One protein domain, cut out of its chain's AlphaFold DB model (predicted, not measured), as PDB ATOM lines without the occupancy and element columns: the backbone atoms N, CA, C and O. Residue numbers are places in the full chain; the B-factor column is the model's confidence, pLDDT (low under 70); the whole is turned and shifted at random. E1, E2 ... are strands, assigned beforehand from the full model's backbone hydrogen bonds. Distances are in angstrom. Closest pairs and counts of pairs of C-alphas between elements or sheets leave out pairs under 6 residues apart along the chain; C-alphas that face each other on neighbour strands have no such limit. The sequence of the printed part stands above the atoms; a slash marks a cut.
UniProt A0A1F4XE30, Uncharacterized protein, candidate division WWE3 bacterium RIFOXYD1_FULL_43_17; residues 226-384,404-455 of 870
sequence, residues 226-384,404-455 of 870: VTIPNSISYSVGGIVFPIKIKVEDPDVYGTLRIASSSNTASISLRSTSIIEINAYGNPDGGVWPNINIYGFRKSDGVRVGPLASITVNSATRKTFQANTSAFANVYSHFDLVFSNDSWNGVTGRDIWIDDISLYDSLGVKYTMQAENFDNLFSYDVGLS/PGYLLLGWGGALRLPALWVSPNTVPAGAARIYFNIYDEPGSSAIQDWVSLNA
ATOM      1  N   VAL A 226     -29.715  -8.378  -4.988       80.12
ATOM      2  CA  VAL A 226     -28.691  -7.383  -4.645       80.12
ATOM      3  C   VAL A 226     -27.438  -8.092  -4.139       80.12
ATOM      4  O   VAL A 226     -27.511  -9.014  -3.331       80.12
ATOM      5  N   THR A 227     -26.267  -7.690  -4.629       76.75
ATOM      6  CA  THR A 227     -24.970  -8.158  -4.125       76.75
ATOM      7  C   THR A 227     -24.028  -6.973  -3.960       76.75
ATOM      8  O   THR A 227     -23.603  -6.343  -4.935       76.75
ATOM      9  N   ILE A 228     -23.688  -6.688  -2.704       78.44
ATOM     10  CA  ILE A 228     -22.836  -5.572  -2.288       78.44
ATOM     11  C   ILE A 228     -21.743  -6.110  -1.342       78.44
ATOM     12  O   ILE A 228     -21.989  -7.053  -0.594       78.44
ATOM     13  N   PRO A 229     -20.511  -5.564  -1.359       74.50
ATOM     14  CA  PRO A 229     -19.470  -5.947  -0.410       74.50
ATOM     15  C   PRO A 229     -19.885  -5.734   1.051       74.50
ATOM     16  O   PRO A 229     -20.302  -4.644   1.435       74.50
ATOM     17  N   ASN A 230     -19.644  -6.732   1.901       78.38
ATOM     18  CA  ASN A 230     -20.036  -6.674   3.316       78.38
ATOM     19  C   ASN A 230     -19.291  -5.579   4.107       78.38
ATOM     20  O   ASN A 230     -19.855  -4.958   5.014       78.38
ATOM     21  N   SER A 231     -18.007  -5.341   3.799       81.62
ATOM     22  CA  SER A 231     -17.211  -4.332   4.504       81.62
ATOM     23  C   SER A 231     -16.008  -3.797   3.731       81.62
ATOM     24  O   SER A 231     -15.374  -4.539   2.986       81.62
ATOM     25  N   ILE A 232     -15.628  -2.550   4.018       79.06
ATOM     26  CA  ILE A 232     -14.384  -1.912   3.570       79.06
ATOM     27  C   ILE A 232     -13.578  -1.484   4.796       79.06
ATOM     28  O   ILE A 232     -14.096  -0.803   5.683       79.06
ATOM     29  N   SER A 233     -12.301  -1.859   4.826       80.62
ATOM     30  CA  SER A 233     -11.355  -1.461   5.869       80.62
ATOM     31  C   SER A 233     -10.502  -0.281   5.405       80.62
ATOM     32  O   SER A 233      -9.983  -0.302   4.291       80.62
ATOM     33  N   TYR A 234     -10.325   0.734   6.252       76.50
ATOM     34  CA  TYR A 234      -9.563   1.942   5.915       76.50
ATOM     35  C   TYR A 234      -8.730   2.438   7.103       76.50
ATOM     36  O   TYR A 234      -9.195   2.427   8.238       76.50
ATOM     37  N   SER A 235      -7.495   2.882   6.862       72.69
ATOM     38  CA  SER A 235      -6.540   3.271   7.920       72.69
ATOM     39  C   SER A 235      -6.203   4.765   7.950       72.69
ATOM     40  O   SER A 235      -5.665   5.259   8.944       72.69
ATOM     41  N   VAL A 236      -6.523   5.496   6.878       70.81
ATOM     42  CA  VAL A 236      -6.261   6.935   6.737       70.81
ATOM     43  C   VAL A 236      -7.375   7.613   5.933       70.81
ATOM     44  O   VAL A 236      -8.057   6.958   5.142       70.81
ATOM     45  N   GLY A 237      -7.558   8.921   6.133       73.62
ATOM     46  CA  GLY A 237      -8.533   9.737   5.404       73.62
ATOM     47  C   GLY A 237      -8.061  10.174   4.017       73.62
ATOM     48  O   GLY A 237      -6.863  10.192   3.738       73.62
ATOM     49  N   GLY A 238      -9.010  10.532   3.153       70.56
ATOM     50  CA  GLY A 238      -8.750  11.034   1.801       70.56
ATOM     51  C   GLY A 238      -8.427   9.957   0.760       70.56
ATOM     52  O   GLY A 238      -8.199  10.296  -0.400       70.56
ATOM     53  N   ILE A 239      -8.429   8.674   1.139       72.56
ATOM     54  CA  ILE A 239      -8.258   7.560   0.199       72.56
ATOM     55  C   ILE A 239      -9.603   7.220  -0.427       72.56
ATOM     56  O   ILE A 239     -10.636   7.199   0.240       72.56
ATOM     57  N   VAL A 240      -9.576   6.932  -1.722       73.50
ATOM     58  CA  VAL A 240     -10.760   6.567  -2.492       73.50
ATOM     59  C   VAL A 240     -10.873   5.055  -2.568       73.50
ATOM     60  O   VAL A 240      -9.919   4.372  -2.945       73.50
ATOM     61  N   PHE A 241     -12.052   4.539  -2.241       74.81
ATOM     62  CA  PHE A 241     -12.383   3.130  -2.393       74.81
ATOM     63  C   PHE A 241     -13.587   2.969  -3.325       74.81
ATOM     64  O   PHE A 241     -14.492   3.810  -3.325       74.81
ATOM     65  N   PRO A 242     -13.619   1.885  -4.107       74.56
ATOM     66  CA  PRO A 242     -14.729   1.548  -4.969       74.56
ATOM     67  C   PRO A 242     -15.761   0.756  -4.163       74.56
ATOM     68  O   PRO A 242     -15.425  -0.022  -3.267       74.56
ATOM     69  N   ILE A 243     -17.024   0.885  -4.528       76.12
ATOM     70  CA  ILE A 243     -18.087   0.022  -4.036       76.12
ATOM     71  C   ILE A 243     -18.727  -0.630  -5.248       76.12
ATOM     72  O   ILE A 243     -19.337   0.037  -6.087       76.12
ATOM     73  N   LYS A 244     -18.553  -1.949  -5.335       74.69
ATOM     74  CA  LYS A 244     -19.178  -2.789  -6.353       74.69
ATOM     75  C   LYS A 244     -20.661  -2.924  -6.002       74.69
ATOM     76  O   LYS A 244     -20.986  -3.381  -4.913       74.69
ATOM     77  N   ILE A 245     -21.539  -2.493  -6.902       75.44
ATOM     78  CA  ILE A 245     -22.992  -2.569  -6.719       75.44
ATOM     79  C   ILE A 245     -23.531  -3.452  -7.835       75.44
ATOM     80  O   ILE A 245     -23.642  -3.005  -8.977       75.44
ATOM     81  N   LYS A 246     -23.837  -4.710  -7.513       74.81
ATOM     82  CA  LYS A 246     -24.522  -5.613  -8.435       74.81
ATOM     83  C   LYS A 246     -25.987  -5.671  -8.035       74.81
ATOM     84  O   LYS A 246     -26.303  -6.013  -6.899       74.81
ATOM     85  N   VAL A 247     -26.860  -5.315  -8.962       75.38
ATOM     86  CA  VAL A 247     -28.305  -5.464  -8.804       75.38
ATOM     87  C   VAL A 247     -28.769  -6.167 -10.053       75.38
ATOM     88  O   VAL A 247     -28.473  -5.652 -11.117       75.38
ATOM     89  N   GLU A 248     -29.404  -7.323  -9.929       72.75
ATOM     90  CA  GLU A 248     -29.998  -8.080 -11.030       72.75
ATOM     91  C   GLU A 248     -31.510  -7.999 -10.888       72.75
ATOM     92  O   GLU A 248     -32.058  -8.413  -9.869       72.75
ATOM     93  N   ASP A 249     -32.159  -7.424 -11.894       71.38
ATOM     94  CA  ASP A 249     -33.603  -7.262 -11.923       71.38
ATOM     95  C   ASP A 249     -34.145  -8.313 -12.897       71.38
ATOM     96  O   ASP A 249     -33.753  -8.301 -14.070       71.38
ATOM     97  N   PRO A 250     -34.934  -9.285 -12.418       66.31
ATOM     98  CA  PRO A 250     -35.544 -10.289 -13.280       66.31
ATOM     99  C   PRO A 250     -36.648  -9.712 -14.181       66.31
ATOM    100  O   PRO A 250     -37.017 -10.364 -15.163       66.31
ATOM    101  N   ASP A 251     -37.157  -8.511 -13.895       64.44
ATOM    102  CA  ASP A 251     -38.234  -7.894 -14.654       64.44
ATOM    103  C   ASP A 251     -37.675  -7.062 -15.826       64.44
ATOM    104  O   ASP A 251     -37.058  -6.011 -15.666       64.44
ATOM    105  N   VAL A 252     -37.952  -7.504 -17.059       54.06
ATOM    106  CA  VAL A 252     -37.415  -6.927 -18.318       54.06
ATOM    107  C   VAL A 252     -37.799  -5.449 -18.533       54.06
ATOM    108  O   VAL A 252     -37.154  -4.737 -19.303       54.06
ATOM    109  N   TYR A 253     -38.826  -4.975 -17.824       52.62
ATOM    110  CA  TYR A 253     -39.350  -3.606 -17.893       52.62
ATOM    111  C   TYR A 253     -39.297  -2.872 -16.542       52.62
ATOM    112  O   TYR A 253     -40.067  -1.940 -16.336       52.62
ATOM    113  N   GLY A 254     -38.453  -3.323 -15.606       58.06
ATOM    114  CA  GLY A 254     -38.317  -2.739 -14.266       58.06
ATOM    115  C   GLY A 254     -37.912  -1.262 -14.273       58.06
ATOM    116  O   GLY A 254     -37.037  -0.840 -15.038       58.06
ATOM    117  N   THR A 255     -38.497  -0.450 -13.387       68.31
ATOM    118  CA  THR A 255     -38.089   0.954 -13.176       68.31
ATOM    119  C   THR A 255     -37.003   1.104 -12.106       68.31
ATOM    120  O   THR A 255     -37.046   2.028 -11.290       68.31
ATOM    121  N   LEU A 256     -35.985   0.235 -12.160       78.06
ATOM    122  CA  LEU A 256     -34.937   0.113 -11.145       78.06
ATOM    123  C   LEU A 256     -34.352   1.467 -10.708       78.06
ATOM    124  O   LEU A 256     -33.765   2.217 -11.499       78.06
ATOM    125  N   ARG A 257     -34.443   1.745  -9.406       85.38
ATOM    126  CA  ARG A 257     -33.846   2.908  -8.744       85.38
ATOM    127  C   ARG A 257     -32.860   2.461  -7.689       85.38
ATOM    128  O   ARG A 257     -33.158   1.600  -6.871       85.38
ATOM    129  N   ILE A 258     -31.697   3.099  -7.651       87.19
ATOM    130  CA  ILE A 258     -30.640   2.768  -6.690       87.19
ATOM    131  C   ILE A 258     -30.245   4.040  -5.952       87.19
ATOM    132  O   ILE A 258     -29.345   4.777  -6.364       87.19
ATOM    133  N   ALA A 259     -30.959   4.328  -4.866       89.56
ATOM    134  CA  ALA A 259     -30.647   5.464  -4.013       89.56
ATOM    135  C   ALA A 259     -29.500   5.091  -3.076       89.56
ATOM    136  O   ALA A 259     -29.371   3.946  -2.646       89.56
ATOM    137  N   SER A 260     -28.669   6.066  -2.726       89.56
ATOM    138  CA  SER A 260     -27.490   5.822  -1.900       89.56
ATOM    139  C   SER A 260     -27.388   6.858  -0.797       89.56
ATOM    140  O   SER A 260     -27.427   8.059  -1.072       89.56
ATOM    141  N   SER A 261     -27.194   6.408   0.435       88.50
ATOM    142  CA  SER A 261     -27.060   7.280   1.598       88.50
ATOM    143  C   SER A 261     -25.994   6.761   2.559       88.50
ATOM    144  O   SER A 261     -25.442   5.676   2.394       88.50
ATOM    145  N   SER A 262     -25.670   7.550   3.574       89.12
ATOM    146  CA  SER A 262     -24.818   7.144   4.689       89.12
ATOM    147  C   SER A 262     -25.527   7.467   6.000       89.12
ATOM    148  O   SER A 262     -26.331   8.398   6.070       89.12
ATOM    149  N   ASN A 263     -25.238   6.714   7.061       88.75
ATOM    150  CA  ASN A 263     -25.766   7.030   8.397       88.75
ATOM    151  C   ASN A 263     -25.019   8.174   9.098       88.75
ATOM    152  O   ASN A 263     -25.331   8.505  10.239       88.75
ATOM    153  N   THR A 264     -24.015   8.765   8.453       82.31
ATOM    154  CA  THR A 264     -23.222   9.848   9.027       82.31
ATOM    155  C   THR A 264     -22.751  10.815   7.952       82.31
ATOM    156  O   THR A 264     -22.231  10.416   6.912       82.31
ATOM    157  N   ALA A 265     -22.892  12.111   8.228       77.25
ATOM    158  CA  ALA A 265     -22.574  13.181   7.284       77.25
ATOM    159  C   ALA A 265     -21.078  13.264   6.923       77.25
ATOM    160  O   ALA A 265     -20.722  13.857   5.909       77.25
ATOM    161  N   SER A 266     -20.192  12.664   7.729       74.12
ATOM    162  CA  SER A 266     -18.755  12.597   7.432       74.12
ATOM    163  C   SER A 266     -18.405  11.605   6.320       74.12
ATOM    164  O   SER A 266     -17.256  11.555   5.884       74.12
ATOM    165  N   ILE A 267     -19.379  10.820   5.852       81.12
ATOM    166  CA  ILE A 267     -19.234   9.825   4.793       81.12
ATOM    167  C   ILE A 267     -20.031  10.299   3.589       81.12
ATOM    168  O   ILE A 267     -21.259  10.373   3.636       81.12
ATOM    169  N   SER A 268     -19.322  10.580   2.499       75.81
ATOM    170  CA  SER A 268     -19.922  11.002   1.238       75.81
ATOM    171  C   SER A 268     -19.420  10.136   0.091       75.81
ATOM    172  O   SER A 268     -18.225   9.852  -0.022       75.81
ATOM    173  N   LEU A 269     -20.349   9.724  -0.771       82.56
ATOM    174  CA  LEU A 269     -20.007   9.214  -2.092       82.56
ATOM    175  C   LEU A 269     -19.522  10.373  -2.945       82.56
ATOM    176  O   LEU A 269     -20.106  11.460  -2.943       82.56
ATOM    177  N   ARG A 270     -18.467  10.138  -3.705       76.81
ATOM    178  CA  ARG A 270     -17.797  11.192  -4.441       76.81
ATOM    179  C   ARG A 270     -18.611  11.685  -5.634       76.81
ATOM    180  O   ARG A 270     -19.547  11.035  -6.091       76.81
ATOM    181  N   SER A 271     -18.280  12.880  -6.108       78.88
ATOM    182  CA  SER A 271     -18.718  13.395  -7.403       78.88
ATOM    183  C   SER A 271     -17.795  12.940  -8.526       78.88
ATOM    184  O   SER A 271     -16.575  13.039  -8.389       78.88
ATOM    185  N   THR A 272     -18.387  12.594  -9.664       81.81
ATOM    186  CA  THR A 272     -17.682  12.416 -10.937       81.81
ATOM    187  C   THR A 272     -17.961  13.623 -11.826       81.81
ATOM    188  O   THR A 272     -19.123  13.968 -12.054       81.81
ATOM    189  N   SER A 273     -16.911  14.290 -12.297       84.06
ATOM    190  CA  SER A 273     -16.981  15.455 -13.186       84.06
ATOM    191  C   SER A 273     -16.726  15.095 -14.650       84.06
ATOM    192  O   SER A 273     -17.277  15.747 -15.533       84.06
ATOM    193  N   ILE A 274     -15.900  14.080 -14.915       88.19
ATOM    194  CA  ILE A 274     -15.582  13.593 -16.259       88.19
ATOM    195  C   ILE A 274     -15.494  12.069 -16.204       88.19
ATOM    196  O   ILE A 274     -14.916  11.507 -15.271       88.19
ATOM    197  N   ILE A 275     -16.054  11.419 -17.218       89.31
ATOM    198  CA  ILE A 275     -15.883   9.993 -17.488       89.31
ATOM    199  C   ILE A 275     -15.079   9.886 -18.779       89.31
ATOM    200  O   ILE A 275     -15.533  10.305 -19.841       89.31
ATOM    201  N   GLU A 276     -13.873   9.358 -18.680       89.19
ATOM    202  CA  GLU A 276     -12.994   9.075 -19.807       89.19
ATOM    203  C   GLU A 276     -13.051   7.582 -20.114       89.19
ATOM    204  O   GLU A 276     -12.907   6.760 -19.217       89.19
ATOM    205  N   ILE A 277     -13.284   7.230 -21.371       88.00
ATOM    206  CA  ILE A 277     -13.438   5.855 -21.836       88.00
ATOM    207  C   ILE A 277     -12.381   5.629 -22.910       88.00
ATOM    208  O   ILE A 277     -12.401   6.288 -23.951       88.00
ATOM    209  N   ASN A 278     -11.453   4.714 -22.659       84.06
ATOM    210  CA  ASN A 278     -10.489   4.264 -23.653       84.06
ATOM    211  C   ASN A 278     -11.061   3.029 -24.342       84.06
ATOM    212  O   ASN A 278     -11.193   1.979 -23.717       84.06
ATOM    213  N   ALA A 279     -11.458   3.187 -25.603       85.38
ATOM    214  CA  ALA A 279     -12.192   2.163 -26.333       85.38
ATOM    215  C   ALA A 279     -11.914   2.198 -27.838       85.38
ATOM    216  O   ALA A 279     -11.340   3.151 -28.375       85.38
ATOM    217  N   TYR A 280     -12.356   1.155 -28.524       84.69
ATOM    218  CA  TYR A 280     -12.443   1.057 -29.976       84.69
ATOM    219  C   TYR A 280     -13.600   0.128 -30.351       84.69
ATOM    220  O   TYR A 280     -14.182  -0.512 -29.482       84.69
ATOM    221  N   GLY A 281     -13.996   0.092 -31.616       84.88
ATOM    222  CA  GLY A 281     -15.141  -0.700 -32.057       84.88
ATOM    223  C   GLY A 281     -15.060  -1.068 -33.528       84.88
ATOM    224  O   GLY A 281     -14.081  -0.745 -34.201       84.88
ATOM    225  N   ASN A 282     -16.093  -1.738 -34.026       84.44
ATOM    226  CA  ASN A 282     -16.218  -2.106 -35.433       84.44
ATOM    227  C   ASN A 282     -17.535  -1.554 -36.009       84.44
ATOM    228  O   ASN A 282     -18.573  -1.680 -35.356       84.44
ATOM    229  N   PRO A 283     -17.540  -0.902 -37.189       85.06
ATOM    230  CA  PRO A 283     -18.783  -0.448 -37.792       85.06
ATOM    231  C   PRO A 283     -19.502  -1.596 -38.510       85.06
ATOM    232  O   PRO A 283     -18.875  -2.407 -39.186       85.06
ATOM    233  N   ASP A 284     -20.833  -1.577 -38.470       81.06
ATOM    234  CA  ASP A 284     -21.693  -2.432 -39.299       81.06
ATOM    235  C   ASP A 284     -22.597  -1.545 -40.164       81.06
ATOM    236  O   ASP A 284     -23.166  -0.559 -39.688       81.06
ATOM    237  N   GLY A 285     -22.663  -1.830 -41.467       79.31
ATOM    238  CA  GLY A 285     -23.369  -0.981 -42.435       79.31
ATOM    239  C   GLY A 285     -22.867   0.473 -42.499       79.31
ATOM    240  O   GLY A 285     -23.624   1.369 -42.864       79.31
ATOM    241  N   GLY A 286     -21.610   0.734 -42.112       80.69
ATOM    242  CA  GLY A 286     -21.025   2.083 -42.052       80.69
ATOM    243  C   GLY A 286     -21.395   2.895 -40.804       80.69
ATOM    244  O   GLY A 286     -21.011   4.061 -40.701       80.69
ATOM    245  N   VAL A 287     -22.107   2.298 -39.845       83.12
ATOM    246  CA  VAL A 287     -22.500   2.944 -38.589       83.12
ATOM    247  C   VAL A 287     -21.639   2.410 -37.447       83.12
ATOM    248  O   VAL A 287     -21.529   1.204 -37.246       83.12
ATOM    249  N   TRP A 288     -21.027   3.327 -36.697       87.19
ATOM    250  CA  TRP A 288     -20.185   3.011 -35.543       87.19
ATOM    251  C   TRP A 288     -21.014   2.828 -34.262       87.19
ATOM    252  O   TRP A 288     -22.098   3.414 -34.140       87.19
ATOM    253  N   PRO A 289     -20.519   2.047 -33.291       84.88
ATOM    254  CA  PRO A 289     -21.222   1.820 -32.036       84.88
ATOM    255  C   PRO A 289     -21.269   3.076 -31.153       84.88
ATOM    256  O   PRO A 289     -20.350   3.901 -31.143       84.88
ATOM    257  N   ASN A 290     -22.362   3.209 -30.400       86.06
ATOM    258  CA  ASN A 290     -22.668   4.338 -29.526       86.06
ATOM    259  C   ASN A 290     -22.869   3.895 -28.074       86.06
ATOM    260  O   ASN A 290     -23.759   3.091 -27.776       86.06
ATOM    261  N   ILE A 291     -22.128   4.536 -27.171       87.06
ATOM    262  CA  ILE A 291     -22.268   4.408 -25.720       87.06
ATOM    263  C   ILE A 291     -23.079   5.592 -25.187       87.06
ATOM    264  O   ILE A 291     -22.674   6.745 -25.317       87.06
ATOM    265  N   ASN A 292     -24.194   5.307 -24.527       88.69
ATOM    266  CA  ASN A 292     -25.007   6.264 -23.790       88.69
ATOM    267  C   ASN A 292     -24.727   6.145 -22.292       88.69
ATOM    268  O   ASN A 292     -24.813   5.061 -21.724       88.69
ATOM    269  N   ILE A 293     -24.436   7.265 -21.639       89.69
ATOM    270  CA  ILE A 293     -24.122   7.302 -20.210       89.69
ATOM    271  C   ILE A 293     -25.343   7.771 -19.429       89.69
ATOM    272  O   ILE A 293     -25.845   8.869 -19.657       89.69
ATOM    273  N   TYR A 294     -25.787   6.974 -18.466       88.38
ATOM    274  CA  TYR A 294     -26.875   7.293 -17.542       88.38
ATOM    275  C   TYR A 294     -26.327   7.417 -16.121       88.38
ATOM    276  O   TYR A 294     -25.407   6.695 -15.755       88.38
ATOM    277  N   GLY A 295     -26.882   8.313 -15.306       88.81
ATOM    278  CA  GLY A 295     -26.500   8.480 -13.900       88.81
ATOM    279  C   GLY A 295     -27.646   8.142 -12.949       88.81
ATOM    280  O   GLY A 295     -28.789   8.515 -13.205       88.81
ATOM    281  N   PHE A 296     -27.343   7.485 -11.829       87.94
ATOM    282  CA  PHE A 296     -28.310   7.205 -10.757       87.94
ATOM    283  C   PHE A 296     -28.253   8.290  -9.697       87.94
ATOM    284  O   PHE A 296     -27.206   8.518  -9.081       87.94
ATOM    285  N   ARG A 297     -29.357   9.020  -9.516       87.50
ATOM    286  CA  ARG A 297     -29.391  10.163  -8.602       87.50
ATOM    287  C   ARG A 297     -29.277   9.680  -7.156       87.50
ATOM    288  O   ARG A 297     -30.017   8.803  -6.729       87.50
ATOM    289  N   LYS A 298     -28.388  10.294  -6.369       87.62
ATOM    290  CA  LYS A 298     -28.107   9.875  -4.983       87.62
ATOM    291  C   LYS A 298     -29.358   9.869  -4.095       87.62
ATOM    292  O   LYS A 298     -29.486   8.993  -3.248       87.62
ATOM    293  N   SER A 299     -30.247  10.848  -4.287       84.88
ATOM    294  CA  SER A 299     -31.381  11.133  -3.399       84.88
ATOM    295  C   SER A 299     -32.548  10.156  -3.523       84.88
ATOM    296  O   SER A 299     -33.100   9.750  -2.510       84.88
ATOM    297  N   ASP A 300     -32.943   9.814  -4.748       85.44
ATOM    298  CA  ASP A 300     -34.149   9.028  -5.053       85.44
ATOM    299  C   ASP A 300     -33.842   7.779  -5.894       85.44
ATOM    300  O   ASP A 300     -34.738   6.991  -6.191       85.44
ATOM    301  N   GLY A 301     -32.577   7.593  -6.278       86.06
ATOM    302  CA  GLY A 301     -32.116   6.474  -7.080       86.06
ATOM    303  C   GLY A 301     -32.548   6.521  -8.535       86.06
ATOM    304  O   GLY A 301     -32.234   5.586  -9.263       86.06
ATOM    305  N   VAL A 302     -33.259   7.562  -8.979       86.56
ATOM    306  CA  VAL A 302     -33.789   7.621 -10.341       86.56
ATOM    307  C   VAL A 302     -32.630   7.644 -11.330       86.56
ATOM    308  O   VAL A 302     -31.718   8.474 -11.230       86.56
ATOM    309  N   ARG A 303     -32.680   6.737 -12.304       85.88
ATOM    310  CA  ARG A 303     -31.763   6.713 -13.438       85.88
ATOM    311  C   ARG A 303     -32.126   7.835 -14.412       85.88
ATOM    312  O   ARG A 303     -33.237   7.891 -14.927       85.88
ATOM    313  N   VAL A 304     -31.186   8.740 -14.665       85.75
ATOM    314  CA  VAL A 304     -31.364   9.919 -15.521       85.75
ATOM    315  C   VAL A 304     -30.352   9.871 -16.658       85.75
ATOM    316  O   VAL A 304     -29.167   9.630 -16.429       85.75
ATOM    317  N   GLY A 305     -30.800  10.121 -17.887       82.62
ATOM    318  CA  GLY A 305     -29.923  10.216 -19.048       82.62
ATOM    319  C   GLY A 305     -30.643   9.979 -20.384       82.62
ATOM    320  O   GLY A 305     -31.868   9.860 -20.389       82.62
ATOM    321  N   PRO A 306     -29.890   9.896 -21.498       87.38
ATOM    322  CA  PRO A 306     -28.428   9.932 -21.539       87.38
ATOM    323  C   PRO A 306     -27.877  11.311 -21.144       87.38
ATOM    324  O   PRO A 306     -28.304  12.341 -21.656       87.38
ATOM    325  N   LEU A 307     -26.936  11.330 -20.201       87.75
ATOM    326  CA  LEU A 307     -26.182  12.522 -19.795       87.75
ATOM    327  C   LEU A 307     -25.122  12.882 -20.839       87.75
ATOM    328  O   LEU A 307     -24.763  14.046 -20.994       87.75
ATOM    329  N   ALA A 308     -24.622  11.864 -21.538       89.69
ATOM    330  CA  ALA A 308     -23.729  11.979 -22.675       89.69
ATOM    331  C   ALA A 308     -23.918  10.772 -23.601       89.69
ATOM    332  O   ALA A 308     -24.248   9.675 -23.141       89.69
ATOM    333  N   SER A 309     -23.651  10.979 -24.887       90.69
ATOM    334  CA  SER A 309     -23.624   9.939 -25.914       90.69
ATOM    335  C   SER A 309     -22.292  10.018 -26.651       90.69
ATOM    336  O   SER A 309     -21.900  11.090 -27.112       90.69
ATOM    337  N   ILE A 310     -21.580   8.898 -26.736       90.88
ATOM    338  CA  ILE A 310     -20.247   8.789 -27.330       90.88
ATOM    339  C   ILE A 310     -20.312   7.815 -28.500       90.88
ATOM    340  O   ILE A 310     -20.602   6.638 -28.308       90.88
ATOM    341  N   THR A 311     -19.964   8.286 -29.696       92.12
ATOM    342  CA  THR A 311     -19.728   7.417 -30.854       92.12
ATOM    343  C   THR A 311     -18.286   6.925 -30.849       92.12
ATOM    344  O   THR A 311     -17.356   7.723 -31.000       92.12
ATOM    345  N   VAL A 312     -18.088   5.613 -30.718       90.00
ATOM    346  CA  VAL A 312     -16.766   4.972 -30.725       90.00
ATOM    347  C   VAL A 312     -16.314   4.781 -32.172       90.00
ATOM    348  O   VAL A 312     -16.386   3.703 -32.747       90.00
ATOM    349  N   ASN A 313     -15.891   5.880 -32.796       90.81
ATOM    350  CA  ASN A 313     -15.578   5.962 -34.225       90.81
ATOM    351  C   ASN A 313     -14.122   5.612 -34.570       90.81
ATOM    352  O   ASN A 313     -13.444   6.365 -35.274       90.81
ATOM    353  N   SER A 314     -13.609   4.514 -34.021       90.12
ATOM    354  CA  SER A 314     -12.216   4.116 -34.210       90.12
ATOM    355  C   SER A 314     -12.059   2.604 -34.143       90.12
ATOM    356  O   SER A 314     -12.544   1.991 -33.199       90.12
ATOM    357  N   ALA A 315     -11.338   2.026 -35.108       86.06
ATOM    358  CA  ALA A 315     -10.970   0.605 -35.117       86.06
ATOM    359  C   ALA A 315      -9.763   0.291 -34.210       86.06
ATOM    360  O   ALA A 315      -9.467  -0.867 -33.939       86.06
ATOM    361  N   THR A 316      -9.049   1.318 -33.747       85.38
ATOM    362  CA  THR A 316      -7.930   1.212 -32.799       85.38
ATOM    363  C   THR A 316      -8.223   2.023 -31.546       85.38
ATOM    364  O   THR A 316      -8.967   3.005 -31.622       85.38
ATOM    365  N   ARG A 317      -7.603   1.666 -30.414       84.12
ATOM    366  CA  ARG A 317      -7.771   2.357 -29.124       84.12
ATOM    367  C   ARG A 317      -7.752   3.880 -29.266       84.12
ATOM    368  O   ARG A 317      -6.793   4.457 -29.781       84.12
ATOM    369  N   LYS A 318      -8.809   4.524 -28.771       89.81
ATOM    370  CA  LYS A 318      -8.973   5.977 -28.737       89.81
ATOM    371  C   LYS A 318      -9.632   6.394 -27.427       89.81
ATOM    372  O   LYS A 318     -10.478   5.691 -26.883       89.81
ATOM    373  N   THR A 319      -9.236   7.559 -26.929       91.31
ATOM    374  CA  THR A 319      -9.822   8.156 -25.730       91.31
ATOM    375  C   THR A 319     -11.057   8.969 -26.095       91.31
ATOM    376  O   THR A 319     -11.006   9.850 -26.956       91.31
ATOM    377  N   PHE A 320     -12.153   8.704 -25.396       92.69
ATOM    378  CA  PHE A 320     -13.395   9.461 -25.458       92.69
ATOM    379  C   PHE A 320     -13.687  10.049 -24.081       92.69
ATOM    380  O   PHE A 320     -13.365   9.438 -23.068       92.69
ATOM    381  N   GLN A 321     -14.292  11.232 -24.022       91.94
ATOM    382  CA  GLN A 321     -14.620  11.883 -22.755       91.94
ATOM    383  C   GLN A 321     -16.072  12.346 -22.750       91.94
ATOM    384  O   GLN A 321     -16.543  12.971 -23.699       91.94
ATOM    385  N   ALA A 322     -16.757  12.074 -21.647       89.19
ATOM    386  CA  ALA A 322     -18.058  12.622 -21.316       89.19
ATOM    387  C   ALA A 322     -17.925  13.546 -20.109       89.19
ATOM    388  O   ALA A 322     -17.479  13.139 -19.037       89.19
ATOM    389  N   ASN A 323     -18.330  14.799 -20.285       85.88
ATOM    390  CA  ASN A 323     -18.318  15.778 -19.214       85.88
ATOM    391  C   ASN A 323     -19.625  15.691 -18.413       85.88
ATOM    392  O   ASN A 323     -20.707  15.923 -18.945       85.88
ATOM    393  N   THR A 324     -19.515  15.371 -17.127       81.06
ATOM    394  CA  THR A 324     -20.626  15.284 -16.169       81.06
ATOM    395  C   THR A 324     -20.570  16.393 -15.112       81.06
ATOM    396  O   THR A 324     -21.316  16.348 -14.136       81.06
ATOM    397  N   SER A 325     -19.708  17.404 -15.281       71.19
ATOM    398  CA  SER A 325     -19.452  18.463 -14.287       71.19
ATOM    399  C   SER A 325     -20.688  19.280 -13.902       71.19
ATOM    400  O   SER A 325     -20.824  19.639 -12.733       71.19
ATOM    401  N   ALA A 326     -21.632  19.486 -14.828       72.00
ATOM    402  CA  ALA A 326     -22.928  20.118 -14.552       72.00
ATOM    403  C   ALA A 326     -23.767  19.357 -13.505       72.00
ATOM    404  O   ALA A 326     -24.696  19.910 -12.923       72.00
ATOM    405  N   PHE A 327     -23.422  18.095 -13.247       72.31
ATOM    406  CA  PHE A 327     -24.119  17.189 -12.343       72.31
ATOM    407  C   PHE A 327     -23.225  16.697 -11.198       72.31
ATOM    408  O   PHE A 327     -23.490  15.655 -10.586       72.31
ATOM    409  N   ALA A 328     -22.149  17.428 -10.893       65.94
ATOM    410  CA  ALA A 328     -21.276  17.097  -9.777       65.94
ATOM    411  C   ALA A 328     -22.093  16.979  -8.474       65.94
ATOM    412  O   ALA A 328     -22.911  17.834  -8.150       65.94
ATOM    413  N   ASN A 329     -21.867  15.892  -7.731       73.88
ATOM    414  CA  ASN A 329     -22.592  15.483  -6.517       73.88
ATOM    415  C   ASN A 329     -24.036  14.991  -6.699       73.88
ATOM    416  O   ASN A 329     -24.615  14.534  -5.716       73.88
ATOM    417  N   VAL A 330     -24.593  14.992  -7.909       83.56
ATOM    418  CA  VAL A 330     -25.982  14.556  -8.145       83.56
ATOM    419  C   VAL A 330     -26.096  13.034  -8.239       83.56
ATOM    420  O   VAL A 330     -27.046  12.459  -7.709       83.56
ATOM    421  N   TYR A 331     -25.118  12.378  -8.870       87.44
ATOM    422  CA  TYR A 331     -25.146  10.941  -9.166       87.44
ATOM    423  C   TYR A 331     -24.144  10.148  -8.315       87.44
ATOM    424  O   TYR A 331     -23.040  10.634  -8.064       87.44
ATOM    425  N   SER A 332     -24.520   8.957  -7.834       78.19
ATOM    426  CA  SER A 332     -23.628   8.062  -7.062       78.19
ATOM    427  C   SER A 332     -22.829   7.101  -7.931       78.19
ATOM    428  O   SER A 332     -21.720   6.730  -7.553       78.19
ATOM    429  N   HIS A 333     -23.399   6.686  -9.054       83.25
ATOM    430  CA  HIS A 333     -22.822   5.746 -10.007       83.25
ATOM    431  C   HIS A 333     -23.485   5.931 -11.376       83.25
ATOM    432  O   HIS A 333     -24.481   6.657 -11.506       83.25
ATOM    433  N   PHE A 334     -22.899   5.308 -12.396       86.31
ATOM    434  CA  PHE A 334     -23.271   5.497 -13.793       86.31
ATOM    435  C   PHE A 334     -23.395   4.153 -14.505       86.31
ATOM    436  O   PHE A 334     -22.622   3.243 -14.216       86.31
ATOM    437  N   ASP A 335     -24.312   4.077 -15.463       83.94
ATOM    438  CA  ASP A 335     -24.446   2.957 -16.391       83.94
ATOM    439  C   ASP A 335     -24.035   3.407 -17.795       83.94
ATOM    440  O   ASP A 335     -24.435   4.479 -18.260       83.94
ATOM    441  N   LEU A 336     -23.258   2.575 -18.479       84.25
ATOM    442  CA  LEU A 336     -22.922   2.711 -19.890       84.25
ATOM    443  C   LEU A 336     -23.798   1.734 -20.672       84.25
ATOM    444  O   LEU A 336     -23.683   0.525 -20.494       84.25
ATOM    445  N   VAL A 337     -24.666   2.258 -21.531       80.06
ATOM    446  CA  VAL A 337     -25.559   1.469 -22.387       80.06
ATOM    447  C   VAL A 337     -25.128   1.561 -23.830       80.06
ATOM    448  O   VAL A 337     -24.939   2.652 -24.364       80.06
ATOM    449  N   PHE A 338     -25.084   0.415 -24.483       78.62
ATOM    450  CA  PHE A 338     -24.822   0.298 -25.906       78.62
ATOM    451  C   PHE A 338     -26.157   0.410 -26.638       78.62
ATOM    452  O   PHE A 338     -27.066  -0.382 -26.421       78.62
ATOM    453  N   SER A 339     -26.322   1.477 -27.418       74.44
ATOM    454  CA  SER A 339     -27.658   1.951 -27.830       74.44
ATOM    455  C   SER A 339     -28.054   1.634 -29.268       74.44
ATOM    456  O   SER A 339     -29.205   1.839 -29.646       74.44
ATOM    457  N   ASN A 340     -27.110   1.186 -30.089       72.88
ATOM    458  CA  ASN A 340     -27.315   0.972 -31.516       72.88
ATOM    459  C   ASN A 340     -26.615  -0.301 -31.993       72.88
ATOM    460  O   ASN A 340     -26.007  -0.286 -33.057       72.88
ATOM    461  N   ASP A 341     -26.656  -1.364 -31.204       67.25
ATOM    462  CA  ASP A 341     -26.034  -2.624 -31.590       67.25
ATOM    463  C   ASP A 341     -26.715  -3.258 -32.821       67.25
ATOM    464  O   ASP A 341     -27.912  -3.056 -33.056       67.25
ATOM    465  N   SER A 342     -25.945  -3.970 -33.643       68.06
ATOM    466  CA  SER A 342     -26.446  -4.717 -34.795       68.06
ATOM    467  C   SER A 342     -25.546  -5.902 -35.146       68.06
ATOM    468  O   SER A 342     -24.332  -5.757 -35.279       68.06
ATOM    469  N   TRP A 343     -26.171  -7.059 -35.390       60.84
ATOM    470  CA  TRP A 343     -25.513  -8.275 -35.870       60.84
ATOM    471  C   TRP A 343     -26.186  -8.773 -37.150       60.84
ATOM    472  O   TRP A 343     -27.392  -9.027 -37.176       60.84
ATOM    473  N   ASN A 344     -25.412  -8.930 -38.226       61.66
ATOM    474  CA  ASN A 344     -25.927  -9.357 -39.535       61.66
ATOM    475  C   ASN A 344     -25.621 -10.834 -39.875       61.66
ATOM    476  O   ASN A 344     -25.848 -11.265 -41.006       61.66
ATOM    477  N   GLY A 345     -25.099 -11.617 -38.921       56.00
ATOM    478  CA  GLY A 345     -24.693 -13.013 -39.132       56.00
ATOM    479  C   GLY A 345     -23.238 -13.205 -39.584       56.00
ATOM    480  O   GLY A 345     -22.751 -14.331 -39.529       56.00
ATOM    481  N   VAL A 346     -22.551 -12.141 -40.021       59.25
ATOM    482  CA  VAL A 346     -21.163 -12.171 -40.535       59.25
ATOM    483  C   VAL A 346     -20.258 -11.170 -39.809       59.25
ATOM    484  O   VAL A 346     -19.098 -11.475 -39.545       59.25
ATOM    485  N   THR A 347     -20.775  -9.983 -39.490       61.66
ATOM    486  CA  THR A 347     -20.079  -8.917 -38.758       61.66
ATOM    487  C   THR A 347     -21.012  -8.276 -37.732       61.66
ATOM    488  O   THR A 347     -22.180  -8.023 -38.042       61.66
ATOM    489  N   GLY A 348     -20.475  -7.987 -36.546       67.62
ATOM    490  CA  GLY A 348     -21.150  -7.295 -35.449       67.62
ATOM    491  C   GLY A 348     -20.675  -5.862 -35.264       67.62
ATOM    492  O   GLY A 348     -19.576  -5.491 -35.705       67.62
ATOM    493  N   ARG A 349     -21.516  -5.052 -34.614       75.75
ATOM    494  CA  ARG A 349     -21.179  -3.695 -34.182       75.75
ATOM    495  C   ARG A 349     -20.602  -3.702 -32.766       75.75
ATOM    496  O   ARG A 349     -21.141  -3.091 -31.845       75.75
ATOM    497  N   ASP A 350     -19.452  -4.345 -32.638       73.44
ATOM    498  CA  ASP A 350     -18.831  -4.611 -31.344       73.44
ATOM    499  C   ASP A 350     -18.073  -3.386 -30.810       73.44
ATOM    500  O   ASP A 350     -17.538  -2.564 -31.570       73.44
ATOM    501  N   ILE A 351     -17.964  -3.292 -29.483       76.62
ATOM    502  CA  ILE A 351     -17.035  -2.389 -28.790       76.62
ATOM    503  C   ILE A 351     -16.074  -3.185 -27.923       76.62
ATOM    504  O   ILE A 351     -16.480  -4.106 -27.220       76.62
ATOM    505  N   TRP A 352     -14.831  -2.710 -27.891       75.38
ATOM    506  CA  TRP A 352     -13.800  -3.082 -26.938       75.38
ATOM    507  C   TRP A 352     -13.433  -1.902 -26.035       75.38
ATOM    508  O   TRP A 352     -13.068  -0.834 -26.531       75.38
ATOM    509  N   ILE A 353     -13.511  -2.081 -24.713       76.50
ATOM    510  CA  ILE A 353     -13.069  -1.083 -23.721       76.50
ATOM    511  C   ILE A 353     -11.798  -1.585 -23.029       76.50
ATOM    512  O   ILE A 353     -11.800  -2.667 -22.443       76.50
ATOM    513  N   ASP A 354     -10.733  -0.782 -23.074       71.88
ATOM    514  CA  ASP A 354      -9.465  -1.041 -22.378       71.88
ATOM    515  C   ASP A 354      -9.553  -0.647 -20.897       71.88
ATOM    516  O   ASP A 354      -9.236  -1.419 -19.993       71.88
ATOM    517  N   ASP A 355      -9.969   0.596 -20.646       74.12
ATOM    518  CA  ASP A 355     -10.077   1.172 -19.310       74.12
ATOM    519  C   ASP A 355     -11.046   2.359 -19.292       74.12
ATOM    520  O   ASP A 355     -11.296   3.017 -20.307       74.12
ATOM    521  N   ILE A 356     -11.588   2.639 -18.108       79.00
ATOM    522  CA  ILE A 356     -12.463   3.787 -17.863       79.00
ATOM    523  C   ILE A 356     -11.878   4.590 -16.716       79.00
ATOM    524  O   ILE A 356     -11.592   4.053 -15.655       79.00
ATOM    525  N   SER A 357     -11.737   5.894 -16.889       81.75
ATOM    526  CA  SER A 357     -11.201   6.788 -15.874       81.75
ATOM    527  C   SER A 357     -12.256   7.785 -15.406       81.75
ATOM    528  O   SER A 357     -12.868   8.488 -16.206       81.75
ATOM    529  N   LEU A 358     -12.465   7.865 -14.095       81.06
ATOM    530  CA  LEU A 358     -13.343   8.844 -13.460       81.06
ATOM    531  C   LEU A 358     -12.505  10.000 -12.936       81.06
ATOM    532  O   LEU A 358     -11.536   9.776 -12.213       81.06
ATOM    533  N   TYR A 359     -12.892  11.227 -13.257       80.69
ATOM    534  CA  TYR A 359     -12.292  12.420 -12.674       80.69
ATOM    535  C   TYR A 359     -13.244  13.040 -11.663       80.69
ATOM    536  O   TYR A 359     -14.461  13.040 -11.857       80.69
ATOM    537  N   ASP A 360     -12.698  13.587 -10.585       74.69
ATOM    538  CA  ASP A 360     -13.472  14.384  -9.636       74.69
ATOM    539  C   ASP A 360     -13.514  15.869 -10.026       74.69
ATOM    540  O   ASP A 360     -12.952  16.292 -11.038       74.69
ATOM    541  N   SER A 361     -14.190  16.699  -9.230       72.50
ATOM    542  CA  SER A 361     -14.267  18.146  -9.476       72.50
ATOM    543  C   SER A 361     -12.919  18.875  -9.380       72.50
ATOM    544  O   SER A 361     -12.833  20.020  -9.816       72.50
ATOM    545  N   LEU A 362     -11.883  18.240  -8.823       69.88
ATOM    546  CA  LEU A 362     -10.527  18.774  -8.694       69.88
ATOM    547  C   LEU A 362      -9.583  18.252  -9.793       69.88
ATOM    548  O   LEU A 362      -8.415  18.634  -9.821       69.88
ATOM    549  N   GLY A 363     -10.072  17.397 -10.697       71.62
ATOM    550  CA  GLY A 363      -9.295  16.815 -11.791       71.62
ATOM    551  C   GLY A 363      -8.437  15.612 -11.391       71.62
ATOM    552  O   GLY A 363      -7.588  15.187 -12.172       71.62
ATOM    553  N   VAL A 364      -8.635  15.036 -10.202       73.00
ATOM    554  CA  VAL A 364      -7.928  13.817  -9.796       73.00
ATOM    555  C   VAL A 364      -8.524  12.617 -10.535       73.00
ATOM    556  O   VAL A 364      -9.743  12.450 -10.553       73.00
ATOM    557  N   LYS A 365      -7.661  11.785 -11.132       79.94
ATOM    558  CA  LYS A 365      -8.016  10.646 -11.993       79.94
ATOM    559  C   LYS A 365      -8.098   9.328 -11.217       79.94
ATOM    560  O   LYS A 365      -7.208   9.017 -10.429       79.94
ATOM    561  N   TYR A 366      -9.125   8.531 -11.508       71.94
ATOM    562  CA  TYR A 366      -9.364   7.200 -10.941       71.94
ATOM    563  C   TYR A 366      -9.628   6.210 -12.062       71.94
ATOM    564  O   TYR A 366     -10.716   6.200 -12.634       71.94
ATOM    565  N   THR A 367      -8.629   5.396 -12.386       70.62
ATOM    566  CA  THR A 367      -8.723   4.415 -13.468       70.62
ATOM    567  C   THR A 367      -9.369   3.122 -12.975       70.62
ATOM    568  O   THR A 367      -9.013   2.583 -11.930       70.62
ATOM    569  N   MET A 368     -10.315   2.623 -13.754       67.50
ATOM    570  CA  MET A 368     -11.068   1.388 -13.579       67.50
ATOM    571  C   MET A 368     -10.712   0.470 -14.746       67.50
ATOM    572  O   MET A 368     -10.618   0.927 -15.887       67.50
ATOM    573  N   GLN A 369     -10.479  -0.804 -14.460       56.66
ATOM    574  CA  GLN A 369     -10.002  -1.787 -15.433       56.66
ATOM    575  C   GLN A 369     -10.790  -3.086 -15.283       56.66
ATOM    576  O   GLN A 369     -11.458  -3.310 -14.271       56.66
ATOM    577  N   ALA A 370     -10.718  -3.942 -16.298       50.03
ATOM    578  CA  ALA A 370     -11.337  -5.256 -16.247       50.03
ATOM    579  C   ALA A 370     -10.824  -6.095 -15.073       50.03
ATOM    580  O   ALA A 370      -9.683  -5.952 -14.637       50.03
ATOM    581  N   GLU A 371     -11.673  -7.003 -14.579       44.72
ATOM    582  CA  GLU A 371     -11.328  -7.953 -13.510       44.72
ATOM    583  C   GLU A 371     -10.153  -8.868 -13.899       44.72
ATOM    584  O   GLU A 371      -9.492  -9.429 -13.027       44.72
ATOM    585  N   ASN A 372      -9.846  -8.963 -15.198       45.09
ATOM    586  CA  ASN A 372      -8.699  -9.681 -15.730       45.09
ATOM    587  C   ASN A 372      -7.867  -8.751 -16.632       45.09
ATOM    588  O   ASN A 372      -8.376  -8.236 -17.623       45.09
ATOM    589  N   PHE A 373      -6.596  -8.533 -16.282       37.88
ATOM    590  CA  PHE A 373      -5.697  -7.568 -16.943       37.88
ATOM    591  C   PHE A 373      -5.389  -7.889 -18.411       37.88
ATOM    592  O   PHE A 373      -4.982  -7.000 -19.156       37.88
ATOM    593  N   ASP A 374      -5.571  -9.149 -18.806       38.59
ATOM    594  CA  ASP A 374      -5.168  -9.651 -20.120       38.59
ATOM    595  C   ASP A 374      -6.259  -9.526 -21.188       38.59
ATOM    596  O   ASP A 374      -5.981  -9.777 -22.359       38.59
ATOM    597  N   ASN A 375      -7.482  -9.119 -20.829       40.94
ATOM    598  CA  ASN A 375      -8.594  -9.163 -21.765       40.94
ATOM    599  C   ASN A 375      -9.436  -7.876 -21.775       40.94
ATOM    600  O   ASN A 375      -9.859  -7.361 -20.741       40.94
ATOM    601  N   LEU A 376      -9.701  -7.396 -22.988       46.34
ATOM    602  CA  LEU A 376     -10.587  -6.275 -23.305       46.34
ATOM    603  C   LEU A 376     -12.045  -6.618 -22.970       46.34
ATOM    604  O   LEU A 376     -12.454  -7.770 -23.114       46.34
ATOM    605  N   PHE A 377     -12.855  -5.624 -22.599       52.09
ATOM    606  CA  PHE A 377     -14.310  -5.807 -22.546       52.09
ATOM    607  C   PHE A 377     -14.877  -5.818 -23.961       52.09
ATOM    608  O   PHE A 377     -15.026  -4.737 -24.520       52.09
ATOM    609  N   SER A 378     -15.205  -6.983 -24.522       49.06
ATOM    610  CA  SER A 378     -16.062  -7.070 -25.708       49.06
ATOM    611  C   SER A 378     -17.528  -7.047 -25.288       49.06
ATOM    612  O   SER A 378     -17.934  -7.820 -24.421       49.06
ATOM    613  N   TYR A 379     -18.312  -6.159 -25.883       52.38
ATOM    614  CA  TYR A 379     -19.756  -6.110 -25.687       52.38
ATOM    615  C   TYR A 379     -20.451  -6.356 -27.031       52.38
ATOM    616  O   TYR A 379     -20.268  -5.557 -27.950       52.38
ATOM    617  N   ASP A 380     -21.205  -7.458 -27.112       49.00
ATOM    618  CA  ASP A 380     -22.003  -7.923 -28.257       49.00
ATOM    619  C   ASP A 380     -23.376  -8.365 -27.715       49.00
ATOM    620  O   ASP A 380     -23.461  -9.241 -26.851       49.00
ATOM    621  N   VAL A 381     -24.460  -7.722 -28.145       45.06
ATOM    622  CA  VAL A 381     -25.836  -8.144 -27.857       45.06
ATOM    623  C   VAL A 381     -26.272  -9.099 -28.968       45.06
ATOM    624  O   VAL A 381     -27.079  -8.772 -29.843       45.06
ATOM    625  N   GLY A 382     -25.751 -10.324 -28.902       36.00
ATOM    626  CA  GLY A 382     -26.271 -11.457 -29.661       36.00
ATOM    627  C   GLY A 382     -27.743 -11.743 -29.322       36.00
ATOM    628  O   GLY A 382     -28.240 -11.354 -28.271       36.00
ATOM    629  N   LEU A 383     -28.444 -12.407 -30.248       34.00
ATOM    630  CA  LEU A 383     -29.903 -12.563 -30.447       34.00
ATOM    631  C   LEU A 383     -30.795 -13.024 -29.266       34.00
ATOM    632  O   LEU A 383     -31.972 -13.332 -29.481       34.00
ATOM    633  N   SER A 384     -30.312 -13.062 -28.030       33.28
ATOM    634  CA  SER A 384     -31.122 -13.341 -26.854       33.28
ATOM    635  C   SER A 384     -30.751 -12.419 -25.688       33.28
ATOM    636  O   SER A 384     -29.588 -12.109 -25.461       33.28
ATOM    637  N   PRO A 404      -5.619   0.968  -7.123       33.38
ATOM    638  CA  PRO A 404      -6.527  -0.166  -7.104       33.38
ATOM    639  C   PRO A 404      -7.291  -0.189  -8.430       33.38
ATOM    640  O   PRO A 404      -8.038   0.741  -8.724       33.38
ATOM    641  N   GLY A 405      -7.089  -1.234  -9.233       34.34
ATOM    642  CA  GLY A 405      -7.944  -1.512 -10.383       34.34
ATOM    643  C   GLY A 405      -9.369  -1.762  -9.892       34.34
ATOM    644  O   GLY A 405      -9.594  -2.590  -9.008       34.34
ATOM    645  N   TYR A 406     -10.325  -0.991 -10.400       44.34
ATOM    646  CA  TYR A 406     -11.724  -1.073  -9.988       44.34
ATOM    647  C   TYR A 406     -12.554  -1.842 -11.014       44.34
ATOM    648  O   TYR A 406     -12.469  -1.559 -12.205       44.34
ATOM    649  N   LEU A 407     -13.351  -2.793 -10.518       47.47
ATOM    650  CA  LEU A 407     -14.101  -3.785 -11.291       47.47
ATOM    651  C   LEU A 407     -15.369  -3.184 -11.918       47.47
ATOM    652  O   LEU A 407     -16.150  -2.537 -11.216       47.47
ATOM    653  N   LEU A 408     -15.609  -3.461 -13.201       48.19
ATOM    654  CA  LEU A 408     -16.868  -3.160 -13.893       48.19
ATOM    655  C   LEU A 408     -17.818  -4.362 -13.822       48.19
ATOM    656  O   LEU A 408     -17.377  -5.510 -13.782       48.19
ATOM    657  N   LEU A 409     -19.123  -4.096 -13.785       48.81
ATOM    658  CA  LEU A 409     -20.167  -5.120 -13.748       48.81
ATOM    659  C   LEU A 409     -21.085  -4.998 -14.959       48.81
ATOM    660  O   LEU A 409     -21.647  -3.927 -15.183       48.81
ATOM    661  N   GLY A 410     -21.280  -6.097 -15.685       48.88
ATOM    662  CA  GLY A 410     -22.390  -6.228 -16.624       48.88
ATOM    663  C   GLY A 410     -23.712  -6.405 -15.876       48.88
ATOM    664  O   GLY A 410     -23.779  -7.139 -14.885       48.88
ATOM    665  N   TRP A 411     -24.752  -5.711 -16.328       44.41
ATOM    666  CA  TRP A 411     -26.130  -5.880 -15.878       44.41
ATOM    667  C   TRP A 411     -27.097  -5.553 -17.012       44.41
ATOM    668  O   TRP A 411     -27.041  -4.442 -17.527       44.41
ATOM    669  N   GLY A 412     -28.006  -6.476 -17.350       48.41
ATOM    670  CA  GLY A 412     -29.242  -6.174 -18.088       48.41
ATOM    671  C   GLY A 412     -29.089  -5.211 -19.272       48.41
ATOM    672  O   GLY A 412     -29.850  -4.253 -19.380       48.41
ATOM    673  N   GLY A 413     -28.077  -5.411 -20.122       54.50
ATOM    674  CA  GLY A 413     -27.825  -4.552 -21.284       54.50
ATOM    675  C   GLY A 413     -26.923  -3.318 -21.049       54.50
ATOM    676  O   GLY A 413     -26.865  -2.429 -21.902       54.50
ATOM    677  N   ALA A 414     -26.254  -3.207 -19.894       66.19
ATOM    678  CA  ALA A 414     -25.407  -2.073 -19.519       66.19
ATOM    679  C   ALA A 414     -24.157  -2.481 -18.714       66.19
ATOM    680  O   ALA A 414     -24.140  -3.501 -18.027       66.19
ATOM    681  N   LEU A 415     -23.126  -1.630 -18.728       74.38
ATOM    682  CA  LEU A 415     -21.976  -1.707 -17.821       74.38
ATOM    683  C   LEU A 415     -22.138  -0.693 -16.684       74.38
ATOM    684  O   LEU A 415     -22.132   0.516 -16.925       74.38
ATOM    685  N   ARG A 416     -22.240  -1.167 -15.440       78.19
ATOM    686  CA  ARG A 416     -22.355  -0.319 -14.248       78.19
ATOM    687  C   ARG A 416     -20.984   0.008 -13.665       78.19
ATOM    688  O   ARG A 416     -20.208  -0.884 -13.312       78.19
ATOM    689  N   LEU A 417     -20.708   1.301 -13.523       79.62
ATOM    690  CA  LEU A 417     -19.511   1.814 -12.863       79.62
ATOM    691  C   LEU A 417     -19.660   1.700 -11.334       79.62
ATOM    692  O   LEU A 417     -20.747   1.958 -10.808       79.62
ATOM    693  N   PRO A 418     -18.590   1.365 -10.592       75.19
ATOM    694  CA  PRO A 418     -18.629   1.333  -9.134       75.19
ATOM    695  C   PRO A 418     -18.913   2.721  -8.550       75.19
ATOM    696  O   PRO A 418     -18.460   3.745  -9.069       75.19
ATOM    697  N   ALA A 419     -19.606   2.761  -7.411       79.81
ATOM    698  CA  ALA A 419     -19.720   3.996  -6.646       79.81
ATOM    699  C   ALA A 419     -18.386   4.286  -5.949       79.81
ATOM    700  O   ALA A 419     -17.819   3.416  -5.290       79.81
ATOM    701  N   LEU A 420     -17.879   5.510  -6.074       79.25
ATOM    702  CA  LEU A 420     -16.643   5.912  -5.405       79.25
ATOM    703  C   LEU A 420     -16.953   6.525  -4.041       79.25
ATOM    704  O   LEU A 420     -17.769   7.439  -3.927       79.25
ATOM    705  N   TRP A 421     -16.248   6.075  -3.013       80.12
ATOM    706  CA  TRP A 421     -16.318   6.616  -1.660       80.12
ATOM    707  C   TRP A 421     -14.948   7.125  -1.207       80.12
ATOM    708  O   TRP A 421     -13.924   6.585  -1.615       80.12
ATOM    709  N   VAL A 422     -14.923   8.157  -0.359       78.00
ATOM    710  CA  VAL A 422     -13.692   8.720   0.216       78.00
ATOM    711  C   VAL A 422     -13.653   8.460   1.717       78.00
ATOM    712  O   VAL A 422     -14.587   8.828   2.433       78.00
ATOM    713  N   SER A 423     -12.558   7.879   2.207       75.75
ATOM    714  CA  SER A 423     -12.370   7.670   3.639       75.75
ATOM    715  C   SER A 423     -12.336   8.998   4.401       75.75
ATOM    716  O   SER A 423     -11.676   9.952   3.977       75.75
ATOM    717  N   PRO A 424     -13.033   9.103   5.545       79.94
ATOM    718  CA  PRO A 424     -13.097  10.343   6.301       79.94
ATOM    719  C   PRO A 424     -11.758  10.642   6.986       79.94
ATOM    720  O   PRO A 424     -11.040   9.741   7.416       79.94
ATOM    721  N   ASN A 425     -11.437  11.923   7.167       77.06
ATOM    722  CA  ASN A 425     -10.229  12.346   7.894       77.06
ATOM    723  C   ASN A 425     -10.277  12.031   9.397       77.06
ATOM    724  O   ASN A 425      -9.243  11.990  10.056       77.06
ATOM    725  N   THR A 426     -11.466  11.762   9.930       78.38
ATOM    726  CA  THR A 426     -11.703  11.374  11.323       78.38
ATOM    727  C   THR A 426     -12.637  10.176  11.362       78.38
ATOM    728  O   THR A 426     -13.628  10.157  10.630       78.38
ATOM    729  N   VAL A 427     -12.372   9.206  12.239       80.62
ATOM    730  CA  VAL A 427     -13.265   8.051  12.388       80.62
ATOM    731  C   VAL A 427     -14.630   8.516  12.919       80.62
ATOM    732  O   VAL A 427     -14.666   9.187  13.955       80.62
ATOM    733  N   PRO A 428     -15.748   8.203  12.236       79.12
ATOM    734  CA  PRO A 428     -17.084   8.569  12.696       79.12
ATOM    735  C   PRO A 428     -17.429   7.925  14.043       79.12
ATOM    736  O   PRO A 428     -16.972   6.827  14.357       79.12
ATOM    737  N   ALA A 429     -18.272   8.591  14.833       73.12
ATOM    738  CA  ALA A 429     -18.812   7.996  16.049       73.12
ATOM    739  C   ALA A 429     -19.806   6.875  15.690       73.12
ATOM    740  O   ALA A 429     -20.800   7.121  15.008       73.12
ATOM    741  N   GLY A 430     -19.548   5.653  16.166       75.88
ATOM    742  CA  GLY A 430     -20.396   4.484  15.912       75.88
ATOM    743  C   GLY A 430     -20.056   3.719  14.626       75.88
ATOM    744  O   GLY A 430     -19.046   3.970  13.972       75.88
ATOM    745  N   ALA A 431     -20.890   2.734  14.283       81.25
ATOM    746  CA  ALA A 431     -20.694   1.901  13.099       81.25
ATOM    747  C   ALA A 431     -21.047   2.686  11.827       81.25
ATOM    748  O   ALA A 431     -22.215   2.950  11.555       81.25
ATOM    749  N   ALA A 432     -20.036   3.048  11.045       88.38
ATOM    750  CA  ALA A 432     -20.197   3.745   9.778       88.38
ATOM    751  C   ALA A 432     -20.706   2.804   8.675       88.38
ATOM    752  O   ALA A 432     -20.155   1.718   8.482       88.38
ATOM    753  N   ARG A 433     -21.746   3.219   7.941       91.25
ATOM    754  CA  ARG A 433     -22.347   2.433   6.854       91.25
ATOM    755  C   ARG A 433     -22.719   3.309   5.661       91.25
ATOM    756  O   ARG A 433     -23.176   4.441   5.839       91.25
ATOM    757  N   ILE A 434     -22.556   2.757   4.461       91.31
ATOM    758  CA  ILE A 434     -23.147   3.286   3.225       91.31
ATOM    759  C   ILE A 434     -24.278   2.352   2.836       91.31
ATOM    760  O   ILE A 434     -24.050   1.158   2.664       91.31
ATOM    761  N   TYR A 435     -25.475   2.905   2.720       90.75
ATOM    762  CA  TYR A 435     -26.690   2.193   2.369       90.75
ATOM    763  C   TYR A 435     -26.982   2.374   0.893       90.75
ATOM    764  O   TYR A 435     -26.859   3.479   0.356       90.75
ATOM    765  N   PHE A 436     -27.440   1.298   0.277       90.50
ATOM    766  CA  PHE A 436     -28.045   1.304  -1.036       90.50
ATOM    767  C   PHE A 436     -29.486   0.845  -0.861       90.50
ATOM    768  O   PHE A 436     -29.741  -0.255  -0.375       90.50
ATOM    769  N   ASN A 437     -30.418   1.732  -1.196       89.38
ATOM    770  CA  ASN A 437     -31.841   1.434  -1.212       89.38
ATOM    771  C   ASN A 437     -32.221   1.186  -2.666       89.38
ATOM    772  O   ASN A 437     -32.219   2.114  -3.480       89.38
ATOM    773  N   ILE A 438     -32.483  -0.075  -2.976       87.19
ATOM    774  CA  ILE A 438     -32.897  -0.518  -4.293       87.19
ATOM    775  C   ILE A 438     -34.421  -0.524  -4.303       87.19
ATOM    776  O   ILE A 438     -35.050  -1.200  -3.491       87.19
ATOM    777  N   TYR A 439     -34.994   0.251  -5.210       81.81
ATOM    778  CA  TYR A 439     -36.413   0.228  -5.520       81.81
ATOM    779  C   TYR A 439     -36.564  -0.380  -6.898       81.81
ATOM    780  O   TYR A 439     -35.784  -0.079  -7.798       81.81
ATOM    781  N   ASP A 440     -37.560  -1.227  -7.028       73.56
ATOM    782  CA  ASP A 440     -37.943  -1.825  -8.292       73.56
ATOM    783  C   ASP A 440     -39.073  -0.976  -8.892       73.56
ATOM    784  O   ASP A 440     -38.817   0.158  -9.300       73.56
ATOM    785  N   GLU A 441     -40.327  -1.436  -8.817       68.88
ATOM    786  CA  GLU A 441     -41.473  -0.697  -9.350       68.88
ATOM    787  C   GLU A 441     -42.067   0.356  -8.400       68.88
ATOM    788  O   GLU A 441     -41.885   0.290  -7.175       68.88
ATOM    789  N   PRO A 442     -42.825   1.347  -8.922       57.19
ATOM    790  CA  PRO A 442     -43.479   2.359  -8.103       57.19
ATOM    791  C   PRO A 442     -44.406   1.722  -7.059       57.19
ATOM    792  O   PRO A 442     -45.373   1.047  -7.392       57.19
ATOM    793  N   GLY A 443     -44.127   1.971  -5.776       62.06
ATOM    794  CA  GLY A 443     -44.901   1.425  -4.654       62.06
ATOM    795  C   GLY A 443     -44.304   0.167  -4.014       62.06
ATOM    796  O   GLY A 443     -44.791  -0.241  -2.957       62.06
ATOM    797  N   SER A 444     -43.236  -0.412  -4.578       71.00
ATOM    798  CA  SER A 444     -42.511  -1.521  -3.950       71.00
ATOM    799  C   SER A 444     -41.696  -1.051  -2.735       71.00
ATOM    800  O   SER A 444     -41.266   0.104  -2.629       71.00
ATOM    801  N   SER A 445     -41.525  -1.945  -1.757       78.38
ATOM    802  CA  SER A 445     -40.678  -1.667  -0.594       78.38
ATOM    803  C   SER A 445     -39.209  -1.721  -0.992       78.38
ATOM    804  O   SER A 445     -38.794  -2.633  -1.701       78.38
ATOM    805  N   ALA A 446     -38.414  -0.771  -0.499       82.31
ATOM    806  CA  ALA A 446     -36.986  -0.742  -0.785       82.31
ATOM    807  C   ALA A 446     -36.291  -1.997  -0.243       82.31
ATOM    808  O   ALA A 446     -36.400  -2.299   0.950       82.31
ATOM    809  N   ILE A 447     -35.498  -2.658  -1.081       87.25
ATOM    810  CA  ILE A 447     -34.478  -3.588  -0.608       87.25
ATOM    811  C   ILE A 447     -33.300  -2.738  -0.149       87.25
ATOM    812  O   ILE A 447     -32.642  -2.074  -0.950       87.25
ATOM    813  N   GLN A 448     -33.060  -2.725   1.157       88.19
ATOM    814  CA  GLN A 448     -31.925  -2.023   1.737       88.19
ATOM    815  C   GLN A 448     -30.790  -3.005   2.016       88.19
ATOM    816  O   GLN A 448     -30.961  -3.955   2.778       88.19
ATOM    817  N   ASP A 449     -29.618  -2.707   1.469       90.38
ATOM    818  CA  ASP A 449     -28.364  -3.387   1.785       90.38
ATOM    819  C   ASP A 449     -27.270  -2.339   2.069       90.38
ATOM    820  O   ASP A 449     -27.432  -1.151   1.761       90.38
ATOM    821  N   TRP A 450     -26.180  -2.721   2.734       90.69
ATOM    822  CA  TRP A 450     -25.165  -1.766   3.177       90.69
ATOM    823  C   TRP A 450     -23.743  -2.320   3.214       90.69
ATOM    824  O   TRP A 450     -23.480  -3.458   3.591       90.69
ATOM    825  N   VAL A 451     -22.787  -1.426   2.959       88.94
ATOM    826  CA  VAL A 451     -21.359  -1.669   3.190       88.94
ATOM    827  C   VAL A 451     -20.986  -1.157   4.575       88.94
ATOM    828  O   VAL A 451     -21.179   0.025   4.877       88.94
ATOM    829  N   SER A 452     -20.401  -2.014   5.414       89.44
ATOM    830  CA  SER A 452     -19.827  -1.584   6.697       89.44
ATOM    831  C   SER A 452     -18.442  -0.965   6.499       89.44
ATOM    832  O   SER A 452     -17.575  -1.552   5.857       89.44
ATOM    833  N   LEU A 453     -18.205   0.213   7.067       87.25
ATOM    834  CA  LEU A 453     -16.937   0.927   6.942       87.25
ATOM    835  C   LEU A 453     -16.150   0.810   8.247       87.25
ATOM    836  O   LEU A 453     -16.483   1.437   9.254       87.25
ATOM    837  N   ASN A 454     -15.069   0.036   8.210       83.69
ATOM    838  CA  ASN A 454     -14.286  -0.330   9.382       83.69
ATOM    839  C   ASN A 454     -12.961   0.440   9.417       83.69
ATOM    840  O   ASN A 454     -12.064   0.204   8.606       83.69
ATOM    841  N   ALA A 455     -12.820   1.349  10.381       82.31
ATOM    842  CA  ALA A 455     -11.544   2.012  10.614       82.31
ATOM    843  C   ALA A 455     -10.525   1.016  11.187       82.31
ATOM    844  O   ALA A 455     -10.784   0.342  12.186       82.31
TER     845      ALA A 455
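What this domain is: This is residues 226 to 384 and 404 to 455 of the 870 residues of an uncharacterized protein of candidate division WWE3 bacterium RIFOXYD1_FULL_43_17 (UniProt A0A1F4XE30). Two strand-built parts stand end to end along the longest axis: a sandwich of two strongly twisted sheets, E5 E8 E10 E11 E12 face to face with E7 E6 E9 E14 E13, and beyond it a smaller sheet, E1 E17 E16 E4, curled like part of a barrel but open. The short pair E2 and E15 lies between them, E2 running on into E3 and E14 running on into E15. The printed part has 211 residues, with no named helix and seventeen named strands, E1 to E17 in order along the chain. The class is all strand, though only 100 residues are in named strands; the larger sheets are a branched antiparallel one, an antiparallel one ordered E7 E6 E9 E14 E13, and a mixed one ordered E1 E17 E16 E4. The whole is compact, with a radius of gyration of the C-alphas of 17.7 A, and only just elongated, spanning 59 by 39 by 33 A.

Where its parts are: E1, residues 231 to 234, begins at C-alpha 231, (-17.211, -4.332, 4.504). E2 is residues 240 to 243, E3 residues 246 to 248, and E4 residues 257 to 262, 16.7 A long. E5, residues 274 to 281, is 21.3 A long and bends by 51 degrees at residue 278. E6, residues 290 to 297, measures 22.7 A; E7, residues 303 to 311, 21.2 A; E8, residues 318 to 323, 16.6 A; and E9, residues 331 to 338, 19.8 A. E10, residues 351 to 359, is 22.4 A long, begins at (-17.035, -2.389, -28.790) and bends by 67 degrees at residue 354. E11 is residues 365 to 369, 13.1 A long, and E12 residues 377 to 379. After the cut come E13, residues 409 to 411, E14, residues 414 to 416, and E15, residues 419 to 422. E16, residues 432 to 439, measures 22.6 A, and E17, residues 447 to 455, 26.1 A, ending at (-11.544, 2.012, 10.614).

How they stand to each other: The two sheets of the sandwich are 10.3 A apart, centre to centre of the parts that face each other, with strands at 34 degrees. In the branched sheet E10 has E5 on one side, with N 276 and O 357 2.8 A apart, and E11 and E12 on the other. E10 and E11 form a hairpin, with N 358 and O 366 2.8 A apart; E12 is beside residues 351 to 353, with N 353 and O 377 3.1 A apart. E8 is antiparallel to E5, N 277 and O 320 being 2.8 A apart. In the other sheet E6 and E7 form a hairpin, with N 293 and O 308 2.8 A apart. E9 is beside E6, with N 294 and O 335 2.8 A apart, and beside E14, with N 336 and O 415 2.8 A apart. E13 and E14 form a hairpin, with N 411 and O 414 2.9 A apart. The closest C-alphas of E7 and E8 are those of Ala 308 and Ala 322, 5.9 A apart. In the curled sheet E1 and E17 are parallel, with N 232 and O 452 2.9 A apart. E16 and E17 form a hairpin, with N 436 and O 449 2.9 A apart, and E4 is antiparallel to E16, with N 259 and O 437 2.9 A apart. The closest C-alphas of E4 and E6 are those of Ile 258 and Phe 296, 6.5 A apart. E2 and E15 are antiparallel, with N 241 and O 421 2.8 A apart; E1 and E2 are near each other, with 7 pairs of C-alphas within 10 A. The closest C-alphas of E9 and E15 are those of His 333 and Ala 419, 4.9 A apart. E3 pairs with no named strand, but residues 226 to 227 pair with its residues 246 to 247.

The domain as a whole: The two C-alphas farthest apart are those of Val 346 and Ala 429, 60.1 A. Residues 385 to 403 are not printed, and C-alphas 384 and 404 are 34.2 A apart across this cut. Of the links printed whole, E4 to E5 and E9 to E10 are long. The mean pLDDT of the printed part is 75.3; 47 residues are under 70, among them residues 341 to 348, 368 to 384 and 404 to 414.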